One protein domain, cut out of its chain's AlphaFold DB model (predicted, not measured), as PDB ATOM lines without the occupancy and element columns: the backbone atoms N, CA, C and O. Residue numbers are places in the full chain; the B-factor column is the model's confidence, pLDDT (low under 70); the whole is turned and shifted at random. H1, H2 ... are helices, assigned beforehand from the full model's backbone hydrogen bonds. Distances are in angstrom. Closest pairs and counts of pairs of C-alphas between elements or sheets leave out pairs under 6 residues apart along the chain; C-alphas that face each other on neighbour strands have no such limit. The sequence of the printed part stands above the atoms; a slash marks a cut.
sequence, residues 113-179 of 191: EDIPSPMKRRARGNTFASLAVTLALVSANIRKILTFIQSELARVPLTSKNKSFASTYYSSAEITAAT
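This is residues 113 to 179 of the 191 residues of an uncharacterized protein of Cryobacterium levicorallinum (UniProt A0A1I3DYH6). One long helix, H1, makes the axis of a rod; residues 113 to 125 fold back beside its first half, and beyond its far end a loop leads to two short helices, H2 and H3. The printed part has 67 residues with three named helices, in the order H1, H2, H3, and no named strand: all helix. It is extended, with a radius of gyration of the C-alphas of 18.1 A and spans of 55 by 22 by 18 A.

H1, residues 126 to 153, runs 40.6 A from C-alpha 126 at (217.434, 171.209, 224.084). H2 is residues 166 to 169, 5.6 A. H3, residues 172 to 178, runs 9.9 A to C-alpha 178 at (173.574, 184.925, 206.308).

H1 and H2 are close but not clearly touching; their closest C-alphas, Leu 153 and Tyr 169, are 6.0 A apart. H2 and H3 are likewise close but not clearly touching, with closest C-alphas Ala 166 and Ile 175 at 7.0 A. H1 and H3 are apart. Residues 141 to 146 of H1 stand free. In H1 and H3 every O i to N i+4 pair is within hydrogen-bond range; H2 is too short for such a pair.

The C-alphas farthest apart, Gly 125 and Ala 173, are 55.4 A apart. The printed part has no cut. The link H1 to H2 is long, 12 residues. Residues 178 to 179 have pLDDT under 70.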
ATOM      1  N   GLU A 113     200.938 181.770 223.562       84.38
ATOM      2  CA  GLU A 113     202.044 180.811 223.456       84.38
ATOM      3  C   GLU A 113     202.839 180.671 224.750       84.38
ATOM      4  O   GLU A 113     203.294 179.569 225.043       84.38
ATOM      5  N   ASP A 114     202.981 181.747 225.534       87.69
ATOM      6  CA  ASP A 114     203.715 181.771 226.805       87.69
ATOM      7  C   ASP A 114     205.037 180.981 226.737       87.69
ATOM      8  O   ASP A 114     205.350 180.117 227.561       87.69
ATOM      9  N   ILE A 115     205.847 181.308 225.725       85.56
ATOM     10  CA  ILE A 115     207.186 180.741 225.565       85.56
ATOM     11  C   ILE A 115     208.072 180.888 226.820       85.56
ATOM     12  O   ILE A 115     208.909 180.002 227.028       85.56
ATOM     13  N   PRO A 116     207.969 181.928 227.684       85.38
ATOM     14  CA  PRO A 116     208.813 181.973 228.873       85.38
ATOM     15  C   PRO A 116     208.492 180.846 229.859       85.38
ATOM     16  O   PRO A 116     209.415 180.386 230.535       85.38
ATOM     17  N   SER A 117     207.256 180.336 229.895       86.00
ATOM     18  CA  SER A 117     206.864 179.273 230.816       86.00
ATOM     19  C   SER A 117     207.627 177.965 230.556       86.00
ATOM     20  O   SER A 117     207.563 177.388 229.463       86.00
ATOM     21  N   PRO A 118     208.357 177.440 231.558       82.75
ATOM     22  CA  PRO A 118     208.982 176.123 231.462       82.75
ATOM     23  C   PRO A 118     207.950 174.993 231.377       82.75
ATOM     24  O   PRO A 118     208.232 173.947 230.798       82.75
ATOM     25  N   MET A 119     206.739 175.195 231.911       82.69
ATOM     26  CA  MET A 119     205.693 174.167 231.919       82.69
ATOM     27  C   MET A 119     205.177 173.845 230.515       82.69
ATOM     28  O   MET A 119     204.868 172.688 230.239       82.69
ATOM     29  N   LYS A 120     205.163 174.825 229.604       78.94
ATOM     30  CA  LYS A 120     204.820 174.612 228.187       78.94
ATOM     31  C   LYS A 120     205.965 173.987 227.374       78.94
ATOM     32  O   LYS A 120     205.791 173.649 226.210       78.94
ATOM     33  N   ARG A 121     207.135 173.793 227.997       81.69
ATOM     34  CA  ARG A 121     208.352 173.195 227.416       81.69
ATOM     35  C   ARG A 121     208.890 172.064 228.300       81.69
ATOM     36  O   ARG A 121     210.095 171.898 228.445       81.69
ATOM     37  N   ARG A 122     207.989 171.310 228.937       76.06
ATOM     38  CA  ARG A 122     208.311 170.378 230.034       76.06
ATOM     39  C   ARG A 122     209.220 169.208 229.633       76.06
ATOM     40  O   ARG A 122     209.847 168.604 230.502       76.06
ATOM     41  N   ALA A 123     209.282 168.870 228.347       78.44
ATOM     42  CA  ALA A 123     210.146 167.806 227.850       78.44
ATOM     43  C   ALA A 123     211.629 168.143 228.091       78.44
ATOM     44  O   ALA A 123     212.091 169.247 227.808       78.44
ATOM     45  N   ARG A 124     212.385 167.180 228.630       77.44
ATOM     46  CA  ARG A 124     213.820 167.346 228.881       77.44
ATOM     47  C   ARG A 124     214.592 167.319 227.563       77.44
ATOM     48  O   ARG A 124     214.353 166.466 226.715       77.44
ATOM     49  N   GLY A 125     215.570 168.213 227.444       83.19
ATOM     50  CA  GLY A 125     216.492 168.263 226.312       83.19
ATOM     51  C   GLY A 125     216.295 169.488 225.424       83.19
ATOM     52  O   GLY A 125     215.185 169.971 225.207       83.19
ATOM     53  N   ASN A 126     217.410 169.991 224.893       84.69
ATOM     54  CA  ASN A 126     217.434 171.209 224.084       84.69
ATOM     55  C   ASN A 126     216.643 171.062 222.771       84.69
ATOM     56  O   ASN A 126     216.054 172.025 222.289       84.69
ATOM     57  N   THR A 127     216.591 169.853 222.206       87.69
ATOM     58  CA  THR A 127     215.873 169.548 220.959       87.69
ATOM     59  C   THR A 127     214.365 169.717 221.114       87.69
ATOM     60  O   THR A 127     213.752 170.453 220.346       87.69
ATOM     61  N   PHE A 128     213.766 169.117 222.147       85.50
ATOM     62  CA  PHE A 128     212.338 169.266 222.430       85.50
ATOM     63  C   PHE A 128     211.967 170.699 222.805       85.50
ATOM     64  O   PHE A 128     210.959 171.213 222.322       85.50
ATOM     65  N   ALA A 129     212.792 171.371 223.613       87.31
ATOM     66  CA  ALA A 129     212.583 172.782 223.928       87.31
ATOM     67  C   ALA A 129     212.614 173.650 222.660       87.31
ATOM     68  O   ALA A 129     211.764 174.522 222.500       87.31
ATOM     69  N   SER A 130     213.543 173.377 221.740       89.19
ATOM     70  CA  SER A 130     213.627 174.080 220.457       89.19
ATOM     71  C   SER A 130     212.386 173.832 219.598       89.19
ATOM     72  O   SER A 130     211.799 174.794 219.120       89.19
ATOM     73  N   LEU A 131     211.930 172.580 219.468       90.31
ATOM     74  CA  LEU A 131     210.716 172.237 218.713       90.31
ATOM     75  C   LEU A 131     209.446 172.876 219.294       90.31
ATOM     76  O   LEU A 131     208.611 173.392 218.555       90.31
ATOM     77  N   ALA A 132     209.298 172.883 220.619       88.31
ATOM     78  CA  ALA A 132     208.162 173.536 221.267       88.31
ATOM     79  C   ALA A 132     208.163 175.053 221.001       88.31
ATOM     80  O   ALA A 132     207.125 175.633 220.691       88.31
ATOM     81  N   VAL A 133     209.337 175.691 221.065       89.69
ATOM     82  CA  VAL A 133     209.503 177.122 220.763       89.69
ATOM     83  C   VAL A 133     209.226 177.419 219.287       89.69
ATOM     84  O   VAL A 133     208.586 178.429 218.996       89.69
ATOM     85  N   THR A 134     209.669 176.573 218.351       92.19
ATOM     86  CA  THR A 134     209.403 176.795 216.921       92.19
ATOM     87  C   THR A 134     207.922 176.659 216.595       92.19
ATOM     88  O   THR A 134     207.385 177.523 215.907       92.19
ATOM     89  N   LEU A 135     207.234 175.644 217.126       92.00
ATOM     90  CA  LEU A 135     205.789 175.477 216.938       92.00
ATOM     91  C   LEU A 135     204.995 176.638 217.546       92.00
ATOM     92  O   LEU A 135     204.082 177.160 216.906       92.00
ATOM     93  N   ALA A 136     205.383 177.096 218.738       90.38
ATOM     94  CA  ALA A 136     204.821 178.298 219.341       90.38
ATOM     95  C   ALA A 136     205.024 179.526 218.437       90.38
ATOM     96  O   ALA A 136     204.076 180.253 218.152       90.38
ATOM     97  N   LEU A 137     206.227 179.729 217.896       92.06
ATOM     98  CA  LEU A 137     206.501 180.843 216.988       92.06
ATOM     99  C   LEU A 137     205.660 180.775 215.701       92.06
ATOM    100  O   LEU A 137     205.159 181.801 215.241       92.06
ATOM    101  N   VAL A 138     205.475 179.580 215.132       94.50
ATOM    102  CA  VAL A 138     204.595 179.369 213.972       94.50
ATOM    103  C   VAL A 138     203.151 179.729 214.322       94.50
ATOM    104  O   VAL A 138     202.519 180.478 213.578       94.50
ATOM    105  N   SER A 139     202.648 179.275 215.474       93.44
ATOM    106  CA  SER A 139     201.305 179.622 215.957       93.44
ATOM    107  C   SER A 139     201.128 181.138 216.116       93.44
ATOM    108  O   SER A 139     200.175 181.710 215.584       93.44
ATOM    109  N   ALA A 140     202.102 181.814 216.732       92.00
ATOM    110  CA  ALA A 140     202.111 183.265 216.889       92.00
ATOM    111  C   ALA A 140     202.050 183.989 215.530       92.00
ATOM    112  O   ALA A 140     201.285 184.942 215.356       92.00
ATOM    113  N   ASN A 141     202.809 183.517 214.536       92.88
ATOM    114  CA  ASN A 141     202.790 184.084 213.188       92.88
ATOM    115  C   ASN A 141     201.431 183.900 212.499       92.88
ATOM    116  O   ASN A 141     200.925 184.852 211.906       92.88
ATOM    117  N   ILE A 142     200.805 182.725 212.628       95.19
ATOM    118  CA  ILE A 142     199.457 182.473 212.096       95.19
ATOM    119  C   ILE A 142     198.446 183.431 212.735       95.19
ATOM    120  O   ILE A 142     197.675 184.068 212.021       95.19
ATOM    121  N   ARG A 143     198.483 183.612 214.062       92.19
ATOM    122  CA  ARG A 143     197.597 184.569 214.749       92.19
ATOM    123  C   ARG A 143     197.807 185.994 214.252       92.19
ATOM    124  O   ARG A 143     196.829 186.703 214.040       92.19
ATOM    125  N   LYS A 144     199.056 186.402 214.005       91.12
ATOM    126  CA  LYS A 144     199.355 187.715 213.420       91.12
ATOM    127  C   LYS A 144     198.753 187.887 212.027       91.12
ATOM    128  O   LYS A 144     198.143 188.920 211.760       91.12
ATOM    129  N   ILE A 145     198.891 186.881 211.165       93.94
ATOM    130  CA  ILE A 145     198.299 186.892 209.821       93.94
ATOM    131  C   ILE A 145     196.776 187.001 209.919       93.94
ATOM    132  O   ILE A 145     196.185 187.835 209.242       93.94
ATOM    133  N   LEU A 146     196.141 186.243 210.815       91.38
ATOM    134  CA  LEU A 146     194.697 186.336 211.038       91.38
ATOM    135  C   LEU A 146     194.278 187.727 211.521       91.38
ATOM    136  O   LEU A 146     193.324 188.283 210.988       91.38
ATOM    137  N   THR A 147     194.999 188.321 212.478       89.62
ATOM    138  CA  THR A 147     194.693 189.688 212.933       89.62
ATOM    139  C   THR A 147     194.870 190.725 211.829       89.62
ATOM    140  O   THR A 147     194.106 191.681 211.780       89.62
ATOM    141  N   PHE A 148     195.842 190.524 210.934       91.06
ATOM    142  CA  PHE A 148     196.055 191.388 209.777       91.06
ATOM    143  C   PHE A 148     194.900 191.268 208.774       91.06
ATOM    144  O   PHE A 148     194.310 192.272 208.390       91.06
ATOM    145  N   ILE A 149     194.499 190.044 208.424       91.50
ATOM    146  CA  ILE A 149     193.347 189.809 207.542       91.50
ATOM    147  C   ILE A 149     192.070 190.403 208.154       91.50
ATOM    148  O   ILE A 149     191.307 191.069 207.464       91.50
ATOM    149  N   GLN A 150     191.852 190.224 209.460       89.12
ATOM    150  CA  GLN A 150     190.725 190.836 210.165       89.12
ATOM    151  C   GLN A 150     190.772 192.366 210.106       89.12
ATOM    152  O   GLN A 150     189.735 192.988 209.898       89.12
ATOM    153  N   SER A 151     191.946 192.985 210.260       89.19
ATOM    154  CA  SER A 151     192.057 194.441 210.144       89.19
ATOM    155  C   SER A 151     191.764 194.965 208.743       89.19
ATOM    156  O   SER A 151     191.163 196.025 208.633       89.19
ATOM    157  N   GLU A 152     192.134 194.220 207.701       90.06
ATOM    158  CA  GLU A 152     191.848 194.589 206.308       90.06
ATOM    159  C   GLU A 152     190.360 194.422 205.961       90.06
ATOM    160  O   GLU A 152     189.795 195.222 205.222       90.06
ATOM    161  N   LEU A 153     189.703 193.393 206.507       87.81
ATOM    162  CA  LEU A 153     188.281 193.130 206.259       87.81
ATOM    163  C   LEU A 153     187.342 194.032 207.065       87.81
ATOM    164  O   LEU A 153     186.176 194.193 206.703       87.81
ATOM    165  N   ALA A 154     187.796 194.563 208.195       89.00
ATOM    166  CA  ALA A 154     186.922 195.321 209.068       89.00
ATOM    167  C   ALA A 154     186.559 196.680 208.478       89.00
ATOM    168  O   ALA A 154     187.402 197.474 208.071       89.00
ATOM    169  N   ARG A 155     185.265 196.984 208.532       86.19
ATOM    170  CA  ARG A 155     184.708 198.258 208.060       86.19
ATOM    171  C   ARG A 155     184.865 199.373 209.095       86.19
ATOM    172  O   ARG A 155     184.737 200.550 208.773       86.19
ATOM    173  N   VAL A 156     185.104 198.994 210.350       85.62
ATOM    174  CA  VAL A 156     185.196 199.864 211.527       85.62
ATOM    175  C   VAL A 156     186.533 199.583 212.222       85.62
ATOM    176  O   VAL A 156     186.955 198.427 212.250       85.62
ATOM    177  N   PRO A 157     187.206 200.587 212.819       85.44
ATOM    178  CA  PRO A 157     188.447 200.361 213.558       85.44
ATOM    179  C   PRO A 157     188.287 199.268 214.622       85.44
ATOM    180  O   PRO A 157     187.417 199.359 215.496       85.44
ATOM    181  N   LEU A 158     189.140 198.237 214.568       84.12
ATOM    182  CA  LEU A 158     189.098 197.150 215.543       84.12
ATOM    183  C   LEU A 158     189.549 197.633 216.919       84.12
ATOM    184  O   LEU A 158     190.571 198.290 217.104       84.12
ATOM    185  N   THR A 159     188.798 197.191 217.908       86.94
ATOM    186  CA  THR A 159     189.067 197.280 219.330       86.94
ATOM    187  C   THR A 159     188.891 195.889 219.934       86.94
ATOM    188  O   THR A 159     188.278 194.993 219.345       86.94
ATOM    189  N   SER A 160     189.399 195.675 221.148       81.12
ATOM    190  CA  SER A 160     189.243 194.388 221.838       81.12
ATOM    191  C   SER A 160     187.779 193.978 222.039       81.12
ATOM    192  O   SER A 160     187.505 192.785 222.141       81.12
ATOM    193  N   LYS A 161     186.862 194.954 222.067       84.25
ATOM    194  CA  LYS A 161     185.429 194.764 222.305       84.25
ATOM    195  C   LYS A 161     184.635 194.470 221.037       84.25
ATOM    196  O   LYS A 161     183.624 193.793 221.133       84.25
ATOM    197  N   ASN A 162     185.057 194.975 219.873       85.38
ATOM    198  CA  ASN A 162     184.261 194.874 218.644       85.38
ATOM    199  C   ASN A 162     184.732 193.791 217.661       85.38
ATOM    200  O   ASN A 162     183.996 193.435 216.743       85.38
ATOM    201  N   LYS A 163     185.933 193.239 217.863       81.38
ATOM    202  CA  LYS A 163     186.572 192.294 216.937       81.38
ATOM    203  C   LYS A 163     185.795 190.996 216.690       81.38
ATOM    204  O   LYS A 163     186.124 190.283 215.748       81.38
ATOM    205  N   SER A 164     184.823 190.661 217.538       83.44
ATOM    206  CA  SER A 164     184.005 189.446 217.439       83.44
ATOM    207  C   SER A 164     182.614 189.677 216.849       83.44
ATOM    208  O   SER A 164     181.913 188.704 216.593       83.44
ATOM    209  N   PHE A 165     182.177 190.926 216.657       85.12
ATOM    210  CA  PHE A 165     180.843 191.189 216.117       85.12
ATOM    211  C   PHE A 165     180.830 191.069 214.597       85.12
ATOM    212  O   PHE A 165     181.680 191.640 213.915       85.12
ATOM    213  N   ALA A 166     179.812 190.389 214.066       82.25
ATOM    214  CA  ALA A 166     179.593 190.282 212.625       82.25
ATOM    215  C   ALA A 166     179.432 191.664 211.970       82.25
ATOM    216  O   ALA A 166     179.978 191.893 210.898       82.25
ATOM    217  N   SER A 167     178.795 192.617 212.662       83.56
ATOM    218  CA  SER A 167     178.621 194.009 212.214       83.56
ATOM    219  C   SER A 167     179.925 194.774 211.989       83.56
ATOM    220  O   SER A 167     179.919 195.816 211.340       83.56
ATOM    221  N   THR A 168     181.047 194.294 212.530       86.75
ATOM    222  CA  THR A 168     182.367 194.895 212.299       86.75
ATOM    223  C   THR A 168     182.902 194.562 210.902       86.75
ATOM    224  O   THR A 168     183.639 195.360 210.325       86.75
ATOM    225  N   TYR A 169     182.516 193.410 210.346       85.94
ATOM    226  CA  TYR A 169     183.021 192.893 209.068       85.94
ATOM    227  C   TYR A 169     181.971 192.948 207.953       85.94
ATOM    228  O   TYR A 169     182.300 193.258 206.812       85.94
ATOM    229  N   TYR A 170     180.705 192.706 208.287       83.81
ATOM    230  CA  TYR A 170     179.606 192.556 207.337       83.81
ATOM    231  C   TYR A 170     178.594 193.695 207.455       83.81
ATOM    232  O   TYR A 170     178.382 194.257 208.533       83.81
ATOM    233  N   SER A 171     177.946 194.030 206.339       82.38
ATOM    234  CA  SER A 171     176.825 194.975 206.336       82.38
ATOM    235  C   SER A 171     175.558 194.347 206.930       82.38
ATOM    236  O   SER A 171     175.400 193.128 206.953       82.38
ATOM    237  N   SER A 172     174.607 195.163 207.394       79.19
ATOM    238  CA  SER A 172     173.341 194.662 207.960       79.19
ATOM    239  C   SER A 172     172.561 193.768 206.985       79.19
ATOM    240  O   SER A 172     171.939 192.795 207.408       79.19
ATOM    241  N   ALA A 173     172.634 194.062 205.682       78.81
ATOM    242  CA  ALA A 173     172.016 193.252 204.635       78.81
ATOM    243  C   ALA A 173     172.691 191.876 204.499       78.81
ATOM    244  O   ALA A 173     172.004 190.862 204.425       78.81
ATOM    245  N   GLU A 174     174.025 191.826 204.546       78.69
ATOM    246  CA  GLU A 174     174.800 190.577 204.507       78.69
ATOM    247  C   GLU A 174     174.559 189.712 205.750       78.69
ATOM    248  O   GLU A 174     174.410 188.500 205.638       78.69
ATOM    249  N   ILE A 175     174.457 190.328 206.933       75.00
ATOM    250  CA  ILE A 175     174.167 189.616 208.188       75.00
ATOM    251  C   ILE A 175     172.766 189.003 208.148       75.00
ATOM    252  O   ILE A 175     172.584 187.851 208.536       75.00
ATOM    253  N   THR A 176     171.784 189.758 207.649       75.94
ATOM    254  CA  THR A 176     170.400 189.281 207.517       75.94
ATOM    255  C   THR A 176     170.309 188.143 206.502       75.94
ATOM    256  O   THR A 176     169.640 187.152 206.765       75.94
ATOM    257  N   ALA A 177     171.035 188.238 205.383       75.19
ATOM    258  CA  ALA A 177     171.096 187.181 204.373       75.19
ATOM    259  C   ALA A 177     171.828 185.912 204.855       75.19
ATOM    260  O   ALA A 177     171.505 184.815 204.408       75.19
ATOM    261  N   ALA A 178     172.808 186.046 205.755       69.56
ATOM    262  CA  ALA A 178     173.574 184.925 206.308       69.56
ATOM    263  C   ALA A 178     172.907 184.252 207.522       69.56
ATOM    264  O   ALA A 178     173.315 183.157 207.914       69.56
ATOM    265  N   THR A 179     171.908 184.892 208.137       68.75
ATOM    266  CA  THR A 179     171.182 184.320 209.275       68.75
ATOM    267  C   THR A 179     170.080 183.398 208.740       68.75
ATOM    268  O   THR A 179     169.201 183.880 208.025       68.75
TER     269      THR A 179